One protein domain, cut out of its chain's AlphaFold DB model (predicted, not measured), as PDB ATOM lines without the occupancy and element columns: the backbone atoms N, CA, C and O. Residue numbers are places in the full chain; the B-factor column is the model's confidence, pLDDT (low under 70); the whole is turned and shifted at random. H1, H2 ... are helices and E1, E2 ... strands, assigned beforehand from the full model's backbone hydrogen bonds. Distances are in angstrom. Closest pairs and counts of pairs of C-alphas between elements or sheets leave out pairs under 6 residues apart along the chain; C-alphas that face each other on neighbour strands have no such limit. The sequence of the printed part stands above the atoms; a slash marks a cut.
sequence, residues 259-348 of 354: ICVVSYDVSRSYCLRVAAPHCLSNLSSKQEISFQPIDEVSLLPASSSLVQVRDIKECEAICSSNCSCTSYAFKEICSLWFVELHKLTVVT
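What this domain is: This is residues 259 to 348 of the 354 residues of the protein "Serine/threonine-protein kinase" of Hordeum vulgare subsp. vulgare (UniProt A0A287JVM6). Two small lobes stand end to end: a twisted sheet of four short strands, E2, E1, E7 and E3, and a sheet of three strands, E4, E6 and E5, with the one helix H1 packed over one of its faces. From E2 a long stretch with no named element, residues 274 to 296, runs out along the domain to a turn near Ser 284 and folds back to E3. The printed part has 90 residues, with named elements in the order E1, E2, E3, E4, H1, E5, E6, E7; the first sheet is mixed, in the order E2, E1, E7, E3, and the second is antiparallel throughout, in the order E4, E6, E5. The class is mixed, helices and strands, though under half of the residues, 36 of 90, are in named elements. The whole is elongated, its C-alphas spanning 48 by 30 by 19 A along their three main axes, and it is only just compact, near to loose, with a radius of gyration of the C-alphas of 14.5 A.

Where its parts are: In the four-stranded sheet, E1 is residues 259 to 262, with C-alpha 259 at (-29.870, -24.535, -43.424), and E2 is residues 270 to 273, 10.0 A long. E7, residues 344 to 347, is 10.1 A long and ends with C-alpha 347 at (-34.164, -32.269, -38.830). E3 is residues 297 to 299. In the three-stranded sheet, E4 is residues 305 to 307, E5 is residues 327 to 330, 10.7 A long, and E6 is residues 334 to 337, 10.1 A long. H1, residues 312 to 321, is 14.2 A from first to last C-alpha and begins with C-alpha 312 at (-15.603, -28.486, -28.236).

How they stand to each other: In the four-stranded sheet, E1 and E2 form a hairpin, antiparallel at 156 degrees, with N 259 and O 272 within hydrogen-bond range at 2.8 A. E1 is parallel to E7 at 35 degrees, with N 260 and O 344 at 2.9 A and N 346 and O 260 at 3.1 A. E7 and E3 are antiparallel at 125 degrees, with N 298 and O 345 within hydrogen-bond range at 3.3 A. E2 and E3 are the edge strands, and from edge to edge the strands' lines turn by 110 degrees. H1 is not on this sheet. The elements of the two lobes stay apart, for instance E3 and E4, E6 and E7, and H1 and E7. In the other sheet, E6 is the inner strand. E5 and E6 form a hairpin, antiparallel at 163 degrees, with N 335 and O 329 at 2.8 A. E4 and E6 are antiparallel at 151 degrees, with N 305 and O 336 at 2.8 A. H1 is on this sheet at a height of 8.4 A, over E6 and E5, and runs along the strands, at 22 degrees to E6 on the local plane. Its closest C-alphas to E5 are those of Ile 312 and Phe 330, 5.4 A apart, and to E6 those of Cys 315 and Cys 334, 5.6 A apart. The helix on one face of the sheet gives two layers. E4, H1 and E5 form a split strand-helix-strand unit, two strands running the same way with a helix between them in the chain and E6 between them in the sheet; its crossover is right-handed. In H1 every O i to N i+4 pair is within hydrogen-bond range.

The domain as a whole: The two C-alphas farthest apart are those of Asp 265 and Ser 284, 48.6 A, while those of Ile 259 and Thr 348 are 11.0 A apart. The printed part has no cut. The link from E2 to E3 is long, with 23 residues, whose C-alphas lie 8 to 25 A from the mean of all C-alphas. The mean pLDDT of the printed part is 71.0, and 51 residues are under 70: residues 259 to 290, 294 to 302 and 339 to 348.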
ATOM      1  N   ILE A 259     -29.648 -23.164 -43.857       69.31
ATOM      2  CA  ILE A 259     -29.870 -24.535 -43.424       69.31
ATOM      3  C   ILE A 259     -31.143 -25.003 -44.096       69.31
ATOM      4  O   ILE A 259     -32.170 -24.329 -43.985       69.31
ATOM      5  N   CYS A 260     -31.083 -26.151 -44.759       68.38
ATOM      6  CA  CYS A 260     -32.293 -26.795 -45.223       68.38
ATOM      7  C   CYS A 260     -32.888 -27.626 -44.093       68.38
ATOM      8  O   CYS A 260     -32.245 -28.535 -43.567       68.38
ATOM      9  N   VAL A 261     -34.112 -27.285 -43.713       66.69
ATOM     10  CA  VAL A 261     -34.877 -28.019 -42.719       66.69
ATOM     11  C   VAL A 261     -35.826 -28.965 -43.434       66.69
ATOM     12  O   VAL A 261     -36.703 -28.517 -44.179       66.69
ATOM     13  N   VAL A 262     -35.655 -30.266 -43.193       62.78
ATOM     14  CA  VAL A 262     -36.588 -31.294 -43.670       62.78
ATOM     15  C   VAL A 262     -37.753 -31.355 -42.686       62.78
ATOM     16  O   VAL A 262     -37.571 -31.648 -41.505       62.78
ATOM     17  N   SER A 263     -38.949 -31.025 -43.173       57.22
ATOM     18  CA  SER A 263     -40.189 -31.155 -42.403       57.22
ATOM     19  C   SER A 263     -40.703 -32.600 -42.441       57.22
ATOM     20  O   SER A 263     -40.252 -33.402 -43.255       57.22
ATOM     21  N   TYR A 264     -41.676 -32.923 -41.583       52.06
ATOM     22  CA  TYR A 264     -42.390 -34.209 -41.593       52.06
ATOM     23  C   TYR A 264     -43.046 -34.489 -42.956       52.06
ATOM     24  O   TYR A 264     -43.065 -35.618 -43.430       52.06
ATOM     25  N   ASP A 265     -43.558 -33.435 -43.592       53.59
ATOM     26  CA  ASP A 265     -43.988 -33.430 -44.983       53.59
ATOM     27  C   ASP A 265     -42.787 -32.972 -45.813       53.59
ATOM     28  O   ASP A 265     -42.423 -31.790 -45.803       53.59
ATOM     29  N   VAL A 266     -42.153 -33.914 -46.515       55.00
ATOM     30  CA  VAL A 266     -40.939 -33.692 -47.318       55.00
ATOM     31  C   VAL A 266     -41.138 -32.543 -48.325       55.00
ATOM     32  O   VAL A 266     -40.206 -31.778 -48.611       55.00
ATOM     33  N   SER A 267     -42.382 -32.328 -48.777       53.03
ATOM     34  CA  SER A 267     -42.775 -31.245 -49.687       53.03
ATOM     35  C   SER A 267     -42.762 -29.850 -49.052       53.03
ATOM     36  O   SER A 267     -42.688 -28.856 -49.783       53.03
ATOM     37  N   ARG A 268     -42.793 -29.760 -47.714       60.19
ATOM     38  CA  ARG A 268     -42.773 -28.523 -46.904       60.19
ATOM     39  C   ARG A 268     -41.404 -28.203 -46.297       60.19
ATOM     40  O   ARG A 268     -41.330 -27.438 -45.336       60.19
ATOM     41  N   SER A 269     -40.328 -28.776 -46.830       68.75
ATOM     42  CA  SER A 269     -38.966 -28.373 -46.455       68.75
ATOM     43  C   SER A 269     -38.791 -26.851 -46.601       68.75
ATOM     44  O   SER A 269     -39.405 -26.247 -47.482       68.75
ATOM     45  N   TYR A 270     -37.986 -26.214 -45.748       66.25
ATOM     46  CA  TYR A 270     -37.777 -24.759 -45.770       66.25
ATOM     47  C   TYR A 270     -36.335 -24.377 -45.423       66.25
ATOM     48  O   TYR A 270     -35.600 -25.162 -44.835       66.25
ATOM     49  N   CYS A 271     -35.923 -23.164 -45.798       69.56
ATOM     50  CA  CYS A 271     -34.563 -22.678 -45.564       69.56
ATOM     51  C   CYS A 271     -34.519 -21.690 -44.392       69.56
ATOM     52  O   CYS A 271     -35.173 -20.645 -44.433       69.56
ATOM     53  N   LEU A 272     -33.696 -21.976 -43.385       67.50
ATOM     54  CA  LEU A 272     -33.357 -21.036 -42.317       67.50
ATOM     55  C   LEU A 272     -32.074 -20.296 -42.680       67.50
ATOM     56  O   LEU A 272     -31.059 -20.924 -42.964       67.50
ATOM     57  N   ARG A 273     -32.090 -18.961 -42.668       63.34
ATOM     58  CA  ARG A 273     -30.865 -18.176 -42.867       63.34
ATOM     59  C   ARG A 273     -30.025 -18.180 -41.599       63.34
ATOM     60  O   ARG A 273     -30.525 -17.868 -40.524       63.34
ATOM     61  N   VAL A 274     -28.741 -18.450 -41.767       66.81
ATOM     62  CA  VAL A 274     -27.715 -18.304 -40.738       66.81
ATOM     63  C   VAL A 274     -26.934 -17.039 -41.054       66.81
ATOM     64  O   VAL A 274     -26.629 -16.751 -42.211       66.81
ATOM     65  N   ALA A 275     -26.635 -16.245 -40.033       62.19
ATOM     66  CA  ALA A 275     -25.768 -15.092 -40.215       62.19
ATOM     67  C   ALA A 275     -24.332 -15.568 -40.470       62.19
ATOM     68  O   ALA A 275     -23.818 -16.421 -39.747       62.19
ATOM     69  N   ALA A 276     -23.672 -15.008 -41.484       59.88
ATOM     70  CA  ALA A 276     -22.235 -15.187 -41.643       59.88
ATOM     71  C   ALA A 276     -21.505 -14.480 -40.484       59.88
ATOM     72  O   ALA A 276     -21.916 -13.380 -40.097       59.88
ATOM     73  N   PRO A 277     -20.419 -15.054 -39.936       60.97
ATOM     74  CA  PRO A 277     -19.621 -14.357 -38.938       60.97
ATOM     75  C   PRO A 277     -19.030 -13.078 -39.552       60.97
ATOM     76  O   PRO A 277     -18.263 -13.110 -40.513       60.97
ATOM     77  N   HIS A 278     -19.409 -11.921 -39.008       57.59
ATOM     78  CA  HIS A 278     -18.877 -10.631 -39.435       57.59
ATOM     79  C   HIS A 278     -17.536 -10.358 -38.744       57.59
ATOM     80  O   HIS A 278     -17.489  -9.735 -37.684       57.59
ATOM     81  N   CYS A 279     -16.436 -10.787 -39.363       61.50
ATOM     82  CA  CYS A 279     -15.100 -10.325 -38.988       61.50
ATOM     83  C   CYS A 279     -14.820  -8.953 -39.617       61.50
ATOM     84  O   CYS A 279     -14.528  -8.852 -40.811       61.50
ATOM     85  N   LEU A 280     -14.888  -7.878 -38.827       57.94
ATOM     86  CA  LEU A 280     -14.418  -6.566 -39.268       57.94
ATOM     87  C   LEU A 280     -12.900  -6.509 -39.076       57.94
ATOM     88  O   LEU A 280     -12.404  -6.291 -37.977       57.94
ATOM     89  N   SER A 281     -12.149  -6.671 -40.166       53.59
ATOM     90  CA  SER A 281     -10.677  -6.701 -40.186       53.59
ATOM     91  C   SER A 281      -9.979  -5.404 -39.734       53.59
ATOM     92  O   SER A 281      -8.754  -5.333 -39.769       53.59
ATOM     93  N   ASN A 282     -10.729  -4.374 -39.324       49.62
ATOM     94  CA  ASN A 282     -10.231  -3.005 -39.184       49.62
ATOM     95  C   ASN A 282     -10.489  -2.345 -37.816       49.62
ATOM     96  O   ASN A 282     -10.363  -1.128 -37.693       49.62
ATOM     97  N   LEU A 283     -10.839  -3.112 -36.779       50.25
ATOM     98  CA  LEU A 283     -11.021  -2.587 -35.423       50.25
ATOM     99  C   LEU A 283     -10.041  -3.248 -34.451       50.25
ATOM    100  O   LEU A 283     -10.054  -4.455 -34.245       50.25
ATOM    101  N   SER A 284      -9.208  -2.430 -33.806       48.69
ATOM    102  CA  SER A 284      -8.247  -2.814 -32.757       48.69
ATOM    103  C   SER A 284      -8.900  -3.277 -31.443       48.69
ATOM    104  O   SER A 284      -8.225  -3.409 -30.423       48.69
ATOM    105  N   SER A 285     -10.211  -3.509 -31.439       49.97
ATOM    106  CA  SER A 285     -10.947  -4.135 -30.346       49.97
ATOM    107  C   SER A 285     -11.076  -5.624 -30.640       49.97
ATOM    108  O   SER A 285     -11.580  -5.977 -31.703       49.97
ATOM    109  N   LYS A 286     -10.665  -6.488 -29.700       50.69
ATOM    110  CA  LYS A 286     -11.024  -7.915 -29.693       50.69
ATOM    111  C   LYS A 286     -12.534  -8.035 -29.920       50.69
ATOM    112  O   LYS A 286     -13.306  -7.794 -28.998       50.69
ATOM    113  N   GLN A 287     -12.944  -8.327 -31.145       55.50
ATOM    114  CA  GLN A 287     -14.338  -8.562 -31.461       55.50
ATOM    115  C   GLN A 287     -14.639  -9.991 -31.015       55.50
ATOM    116  O   GLN A 287     -14.020 -10.932 -31.507       55.50
ATOM    117  N   GLU A 288     -15.519 -10.149 -30.028       57.81
ATOM    118  CA  GLU A 288     -16.022 -11.468 -29.649       57.81
ATOM    119  C   GLU A 288     -16.896 -11.986 -30.792       57.81
ATOM    120  O   GLU A 288     -17.988 -11.477 -31.048       57.81
ATOM    121  N   ILE A 289     -16.376 -12.970 -31.527       65.94
ATOM    122  CA  ILE A 289     -17.158 -13.740 -32.490       65.94
ATOM    123  C   ILE A 289     -17.999 -14.713 -31.667       65.94
ATOM    124  O   ILE A 289     -17.457 -15.609 -31.028       65.94
ATOM    125  N   SER A 290     -19.314 -14.508 -31.651       68.31
ATOM    126  CA  SER A 290     -20.248 -15.423 -30.995       68.31
ATOM    127  C   SER A 290     -20.786 -16.411 -32.019       68.31
ATOM    128  O   SER A 290     -21.366 -16.006 -33.027       68.31
ATOM    129  N   PHE A 291     -20.644 -17.701 -31.735       74.69
ATOM    130  CA  PHE A 291     -21.290 -18.762 -32.499       74.69
ATOM    131  C   PHE A 291     -22.653 -19.090 -31.886       74.69
ATOM    132  O   PHE A 291     -22.826 -19.018 -30.670       74.69
ATOM    133  N   GLN A 292     -23.629 -19.426 -32.729       74.00
ATOM    134  CA  GLN A 292     -24.900 -19.986 -32.273       74.00
ATOM    135  C   GLN A 292     -24.867 -21.502 -32.479       74.00
ATOM    136  O   GLN A 292     -24.554 -21.937 -33.593       74.00
ATOM    137  N   PRO A 293     -25.152 -22.304 -31.439       74.19
ATOM    138  CA  PRO A 293     -25.238 -23.745 -31.601       74.19
ATOM    139  C   PRO A 293     -26.407 -24.089 -32.528       74.19
ATOM    140  O   PRO A 293     -27.475 -23.480 -32.461       74.19
ATOM    141  N   ILE A 294     -26.177 -25.061 -33.409       69.62
ATOM    142  CA  ILE A 294     -27.220 -25.689 -34.214       69.62
ATOM    143  C   ILE A 294     -27.333 -27.115 -33.701       69.62
ATOM    144  O   ILE A 294     -26.418 -27.921 -33.888       69.62
ATOM    145  N   ASP A 295     -28.443 -27.406 -33.042       66.62
ATOM    146  CA  ASP A 295     -28.726 -28.740 -32.539       66.62
ATOM    147  C   ASP A 295     -29.280 -29.637 -33.658       66.62
ATOM    148  O   ASP A 295     -29.805 -29.164 -34.666       66.62
ATOM    149  N   GLU A 296     -29.151 -30.954 -33.479       62.84
ATOM    150  CA  GLU A 296     -29.841 -31.966 -34.304       62.84
ATOM    151  C   GLU A 296     -29.489 -31.938 -35.808       62.84
ATOM    152  O   GLU A 296     -30.299 -32.255 -36.682       62.84
ATOM    153  N   VAL A 297     -28.230 -31.613 -36.118       63.31
ATOM    154  CA  VAL A 297     -27.673 -31.719 -37.474       63.31
ATOM    155  C   VAL A 297     -27.511 -33.194 -37.856       63.31
ATOM    156  O   VAL A 297     -26.710 -33.913 -37.254       63.31
ATOM    157  N   SER A 298     -28.249 -33.649 -38.875       56.94
ATOM    158  CA  SER A 298     -28.183 -35.036 -39.361       56.94
ATOM    159  C   SER A 298     -27.035 -35.262 -40.347       56.94
ATOM    160  O   SER A 298     -26.464 -36.352 -40.388       56.94
ATOM    161  N   LEU A 299     -26.653 -34.230 -41.109       63.44
ATOM    162  CA  LEU A 299     -25.551 -34.286 -42.067       63.44
ATOM    163  C   LEU A 299     -24.681 -33.027 -41.985       63.44
ATOM    164  O   LEU A 299     -25.168 -31.907 -42.146       63.44
ATOM    165  N   LEU A 300     -23.379 -33.225 -41.763       69.69
ATOM    166  CA  LEU A 300     -22.394 -32.146 -41.794       69.69
ATOM    167  C   LEU A 300     -21.927 -31.868 -43.235       69.69
ATOM    168  O   LEU A 300     -21.833 -32.805 -44.036       69.69
ATOM    169  N   PRO A 301     -21.574 -30.614 -43.568       68.25
ATOM    170  CA  PRO A 301     -21.046 -30.275 -44.881       68.25
ATOM    171  C   PRO A 301     -19.751 -31.025 -45.189       68.25
ATOM    172  O   PRO A 301     -18.901 -31.234 -44.321       68.25
ATOM    173  N   ALA A 302     -19.563 -31.361 -46.462       68.94
ATOM    174  CA  ALA A 302     -18.298 -31.901 -46.944       68.94
ATOM    175  C   ALA A 302     -17.152 -30.872 -46.816       68.94
ATOM    176  O   ALA A 302     -17.376 -29.687 -46.559       68.94
ATOM    177  N   SER A 303     -15.915 -31.327 -47.033       78.50
ATOM    178  CA  SER A 303     -14.710 -30.478 -47.074       78.50
ATOM    179  C   SER A 303     -14.357 -29.788 -45.749       78.50
ATOM    180  O   SER A 303     -13.845 -28.667 -45.747       78.50
ATOM    181  N   SER A 304     -14.601 -30.456 -44.620       83.56
ATOM    182  CA  SER A 304     -14.089 -29.996 -43.331       83.56
ATOM    183  C   SER A 304     -12.580 -30.224 -43.215       83.56
ATOM    184  O   SER A 304     -12.023 -31.198 -43.724       83.56
ATOM    185  N   SER A 305     -11.905 -29.316 -42.516       87.38
ATOM    186  CA  SER A 305     -10.543 -29.528 -42.031       87.38
ATOM    187  C   SER A 305     -10.603 -30.160 -40.649       87.38
ATOM    188  O   SER A 305     -11.214 -29.602 -39.739       87.38
ATOM    189  N   LEU A 306      -9.976 -31.323 -40.500       90.56
ATOM    190  CA  LEU A 306      -9.995 -32.082 -39.256       90.56
ATOM    191  C   LEU A 306      -8.815 -31.692 -38.362       90.56
ATOM    192  O   LEU A 306      -7.663 -31.728 -38.794       90.56
ATOM    193  N   VAL A 307      -9.102 -31.345 -37.108       92.12
ATOM    194  CA  VAL A 307      -8.114 -30.971 -36.092       92.12
ATOM    195  C   VAL A 307      -8.357 -31.779 -34.825       92.12
ATOM    196  O   VAL A 307      -9.483 -31.905 -34.347       92.12
ATOM    197  N   GLN A 308      -7.297 -32.333 -34.253       92.56
ATOM    198  CA  GLN A 308      -7.400 -33.082 -33.008       92.56
ATOM    199  C   GLN A 308      -7.368 -32.120 -31.818       92.56
ATOM    200  O   GLN A 308      -6.402 -31.382 -31.635       92.56
ATOM    201  N   VAL A 309      -8.434 -32.129 -31.025       92.12
ATOM    202  CA  VAL A 309      -8.609 -31.279 -29.839       92.12
ATOM    203  C   VAL A 309      -9.226 -32.100 -28.713       92.12
ATOM    204  O   VAL A 309      -9.748 -33.190 -28.951       92.12
ATOM    205  N   ARG A 310      -9.165 -31.594 -27.482       88.62
ATOM    206  CA  ARG A 310      -9.681 -32.298 -26.299       88.62
ATOM    207  C   ARG A 310     -11.183 -32.149 -26.125       88.62
ATOM    208  O   ARG A 310     -11.827 -33.070 -25.634       88.62
ATOM    209  N   ASP A 311     -11.723 -30.996 -26.496       89.94
ATOM    210  CA  ASP A 311     -13.133 -30.681 -26.326       89.94
ATOM    211  C   ASP A 311     -13.624 -29.658 -27.360       89.94
ATOM    212  O   ASP A 311     -12.863 -29.071 -28.137       89.94
ATOM    213  N   ILE A 312     -14.938 -29.441 -27.354       89.69
ATOM    214  CA  ILE A 312     -15.603 -28.486 -28.236       89.69
ATOM    215  C   ILE A 312     -15.163 -27.035 -27.992       89.69
ATOM    216  O   ILE A 312     -15.167 -26.248 -28.932       89.69
ATOM    217  N   LYS A 313     -14.724 -26.676 -26.775       90.00
ATOM    218  CA  LYS A 313     -14.283 -25.306 -26.458       90.00
ATOM    219  C   LYS A 313     -12.942 -24.996 -27.112       90.00
ATOM    220  O   LYS A 313     -12.722 -23.883 -27.581       90.00
ATOM    221  N   GLU A 314     -12.047 -25.977 -27.171       91.62
ATOM    222  CA  GLU A 314     -10.780 -25.865 -27.897       91.62
ATOM    223  C   GLU A 314     -11.033 -25.768 -29.414       91.62
ATOM    224  O   GLU A 314     -10.413 -24.943 -30.082       91.62
ATOM    225  N   CYS A 315     -12.016 -26.509 -29.943       90.50
ATOM    226  CA  CYS A 315     -12.471 -26.385 -31.337       90.50
ATOM    227  C   CYS A 315     -13.024 -24.978 -31.651       90.50
ATOM    228  O   CYS A 315     -12.622 -24.342 -32.630       90.50
ATOM    229  N   GLU A 316     -13.889 -24.460 -30.775       89.44
ATOM    230  CA  GLU A 316     -14.466 -23.118 -30.866       89.44
ATOM    231  C   GLU A 316     -13.392 -22.030 -30.823       89.44
ATOM    232  O   GLU A 316     -13.414 -21.106 -31.637       89.44
ATOM    233  N   ALA A 317     -12.425 -22.139 -29.909       88.44
ATOM    234  CA  ALA A 317     -11.342 -21.171 -29.776       88.44
ATOM    235  C   ALA A 317     -10.482 -21.094 -31.047       88.44
ATOM    236  O   ALA A 317     -10.121 -19.998 -31.483       88.44
ATOM    237  N   ILE A 318     -10.196 -22.243 -31.674       87.75
ATOM    238  CA  ILE A 318      -9.463 -22.295 -32.945       87.75
ATOM    239  C   ILE A 318     -10.252 -21.572 -34.038       87.75
ATOM    240  O   ILE A 318      -9.692 -20.704 -34.711       87.75
ATOM    241  N   CYS A 319     -11.547 -21.869 -34.178       86.50
ATOM    242  CA  CYS A 319     -12.389 -21.226 -35.185       86.50
ATOM    243  C   CYS A 319     -12.521 -19.714 -34.937       86.50
ATOM    244  O   CYS A 319     -12.262 -18.916 -35.830       86.50
ATOM    245  N   SER A 320     -12.800 -19.311 -33.695       84.38
ATOM    246  CA  SER A 320     -12.937 -17.905 -33.278       84.38
ATOM    247  C   SER A 320     -11.673 -17.078 -33.517       84.38
ATOM    248  O   SER A 320     -11.743 -15.873 -33.744       84.38
ATOM    249  N   SER A 321     -10.496 -17.708 -33.451       83.25
ATOM    250  CA  SER A 321      -9.215 -17.037 -33.694       83.25
ATOM    251  C   SER A 321      -8.906 -16.812 -35.179       83.25
ATOM    252  O   SER A 321      -8.011 -16.032 -35.507       83.25
ATOM    253  N   ASN A 322      -9.635 -17.476 -36.080       82.62
ATOM    254  CA  ASN A 322      -9.416 -17.420 -37.517       82.62
ATOM    255  C   ASN A 322     -10.640 -16.814 -38.212       82.62
ATOM    256  O   ASN A 322     -11.658 -17.470 -38.381       82.62
ATOM    257  N   CYS A 323     -10.511 -15.577 -38.694       78.06
ATOM    258  CA  CYS A 323     -11.602 -14.864 -39.364       78.06
ATOM    259  C   CYS A 323     -12.087 -15.485 -40.681       78.06
ATOM    260  O   CYS A 323     -13.112 -15.059 -41.208       78.06
ATOM    261  N   SER A 324     -11.361 -16.455 -41.236       79.25
ATOM    262  CA  SER A 324     -11.841 -17.244 -42.371       79.25
ATOM    263  C   SER A 324     -12.699 -18.432 -41.938       79.25
ATOM    264  O   SER A 324     -13.334 -19.038 -42.791       79.25
ATOM    265  N   CYS A 325     -12.711 -18.794 -40.652       81.56
ATOM    266  CA  CYS A 325     -13.525 -19.891 -40.145       81.56
ATOM    267  C   CYS A 325     -14.998 -19.479 -40.095       81.56
ATOM    268  O   CYS A 325     -15.356 -18.471 -39.484       81.56
ATOM    269  N   THR A 326     -15.852 -20.260 -40.749       78.62
ATOM    270  CA  THR A 326     -17.289 -19.989 -40.863       78.62
ATOM    271  C   THR A 326     -18.111 -20.809 -39.876       78.62
ATOM    272  O   THR A 326     -19.125 -20.323 -39.381       78.62
ATOM    273  N   SER A 327     -17.671 -22.027 -39.554       82.25
ATOM    274  CA  SER A 327     -18.299 -22.889 -38.550       82.25
ATOM    275  C   SER A 327     -17.363 -23.996 -38.070       82.25
ATOM    276  O   SER A 327     -16.310 -24.262 -38.661       82.25
ATOM    277  N   TYR A 328     -17.781 -24.670 -37.000       87.69
ATOM    278  CA  TYR A 328     -17.103 -25.834 -36.455       87.69
ATOM    279  C   TYR A 328     -18.102 -26.867 -35.915       87.69
ATOM    280  O   TYR A 328     -19.249 -26.541 -35.615       87.69
ATOM    281  N   ALA A 329     -17.661 -28.117 -35.785       88.25
ATOM    282  CA  ALA A 329     -18.410 -29.196 -35.144       88.25
ATOM    283  C   ALA A 329     -17.446 -30.125 -34.401       88.25
ATOM    284  O   ALA A 329     -16.317 -30.345 -34.847       88.25
ATOM    285  N   PHE A 330     -17.889 -30.690 -33.279       85.50
ATOM    286  CA  PHE A 330     -17.079 -31.591 -32.464       85.50
ATOM    287  C   PHE A 330     -17.873 -32.844 -32.095       85.50
ATOM    288  O   PHE A 330     -18.970 -32.752 -31.551       85.50
ATOM    289  N   LYS A 331     -17.295 -34.012 -32.383       80.94
ATOM    290  CA  LYS A 331     -17.813 -35.319 -31.946       80.94
ATOM    291  C   LYS A 331     -16.708 -36.113 -31.252       80.94
ATOM    292  O   LYS A 331     -16.786 -36.371 -30.062       80.94
ATOM    293  N   GLU A 332     -15.653 -36.417 -32.003       84.19
ATOM    294  CA  GLU A 332     -14.400 -37.024 -31.513       84.19
ATOM    295  C   GLU A 332     -13.176 -36.248 -32.016       84.19
ATOM    296  O   GLU A 332     -12.154 -36.148 -31.343       84.19
ATOM    297  N   ILE A 333     -13.309 -35.657 -33.204       89.06
ATOM    298  CA  ILE A 333     -12.351 -34.756 -33.830       89.06
ATOM    299  C   ILE A 333     -13.058 -33.437 -34.158       89.06
ATOM    300  O   ILE A 333     -14.259 -33.422 -34.449       89.06
ATOM    301  N   CYS A 334     -12.329 -32.326 -34.093       92.19
ATOM    302  CA  CYS A 334     -12.844 -31.018 -34.475       92.19
ATOM    303  C   CYS A 334     -12.881 -30.919 -35.999       92.19
ATOM    304  O   CYS A 334     -11.866 -31.112 -36.661       92.19
ATOM    305  N   SER A 335     -14.052 -30.626 -36.550       91.00
ATOM    306  CA  SER A 335     -14.244 -30.293 -37.960       91.00
ATOM    307  C   SER A 335     -14.394 -28.786 -38.094       91.00
ATOM    308  O   SER A 335     -15.253 -28.209 -37.436       91.00
ATOM    309  N   LEU A 336     -13.569 -28.162 -38.930       88.12
ATOM    310  CA  LEU A 336     -13.576 -26.723 -39.201       88.12
ATOM    311  C   LEU A 336     -13.917 -26.463 -40.667       88.12
ATOM    312  O   LEU A 336     -13.372 -27.128 -41.552       88.12
ATOM    313  N   TRP A 337     -14.756 -25.466 -40.932       85.88
ATOM    314  CA  TRP A 337     -15.065 -25.011 -42.288       85.88
ATOM    315  C   TRP A 337     -14.591 -23.575 -42.498       85.88
ATOM    316  O   TRP A 337     -14.712 -22.731 -41.615       85.88
ATOM    317  N   PHE A 338     -14.041 -23.312 -43.687       79.12
ATOM    318  CA  PHE A 338     -13.454 -22.017 -44.066       79.12
ATOM    319  C   PHE A 338     -14.085 -21.400 -45.320       79.12
ATOM    320  O   PHE A 338     -13.607 -20.400 -45.851       79.12
ATOM    321  N   VAL A 339     -15.126 -22.043 -45.842       68.75
ATOM    322  CA  VAL A 339     -15.836 -21.649 -47.061       68.75
ATOM    323  C   VAL A 339     -17.319 -21.480 -46.757       68.75
ATOM    324  O   VAL A 339     -17.774 -21.793 -45.651       68.75
ATOM    325  N   GLU A 340     -18.070 -20.961 -47.730       64.25
ATOM    326  CA  GLU A 340     -19.522 -20.840 -47.622       64.25
ATOM    327  C   GLU A 340     -20.145 -22.195 -47.275       64.25
ATOM    328  O   GLU A 340     -19.821 -23.229 -47.869       64.25
ATOM    329  N   LEU A 341     -21.035 -22.184 -46.284       59.38
ATOM    330  CA  LEU A 341     -21.745 -23.386 -45.877       59.38
ATOM    331  C   LEU A 341     -22.763 -23.747 -46.951       59.38
ATOM    332  O   LEU A 341     -23.752 -23.039 -47.158       59.38
ATOM    333  N   HIS A 342     -22.512 -24.878 -47.602       54.28
ATOM    334  CA  HIS A 342     -23.443 -25.549 -48.494       54.28
ATOM    335  C   HIS A 342     -23.795 -26.913 -47.907       54.28
ATOM    336  O   HIS A 342     -22.924 -27.591 -47.364       54.28
ATOM    337  N   LYS A 343     -25.056 -27.333 -48.063       56.00
ATOM    338  CA  LYS A 343     -25.572 -28.629 -47.585       56.00
ATOM    339  C   LYS A 343     -25.479 -28.818 -46.064       56.00
ATOM    340  O   LYS A 343     -24.848 -29.759 -45.592       56.00
ATOM    341  N   LEU A 344     -26.126 -27.937 -45.301       55.84
ATOM    342  CA  LEU A 344     -26.473 -28.249 -43.915       55.84
ATOM    343  C   LEU A 344     -27.926 -28.736 -43.889       55.84
ATOM    344  O   LEU A 344     -28.826 -27.968 -44.243       55.84
ATOM    345  N   THR A 345     -28.138 -29.987 -43.485       53.53
ATOM    346  CA  THR A 345     -29.480 -30.553 -43.300       53.53
ATOM    347  C   THR A 345     -29.743 -30.694 -41.810       53.53
ATOM    348  O   THR A 345     -28.996 -31.374 -41.102       53.53
ATOM    349  N   VAL A 346     -30.789 -30.023 -41.334       55.56
ATOM    350  CA  VAL A 346     -31.254 -30.125 -39.947       55.56
ATOM    351  C   VAL A 346     -32.640 -30.731 -39.952       55.56
ATOM    352  O   VAL A 346     -33.484 -30.397 -40.787       55.56
ATOM    353  N   VAL A 347     -32.869 -31.634 -39.011       50.81
ATOM    354  CA  VAL A 347     -34.164 -32.269 -38.830       50.81
ATOM    355  C   VAL A 347     -34.814 -31.589 -37.644       50.81
ATOM    356  O   VAL A 347     -34.354 -31.741 -36.520       50.81
ATOM    357  N   THR A 348     -35.857 -30.797 -37.875       40.09
ATOM    358  CA  THR A 348     -36.568 -30.181 -36.752       40.09
ATOM    359  C   THR A 348     -37.476 -31.201 -36.086       40.09
ATOM    360  O   THR A 348     -38.349 -31.773 -36.744       40.09
TER     361      THR A 348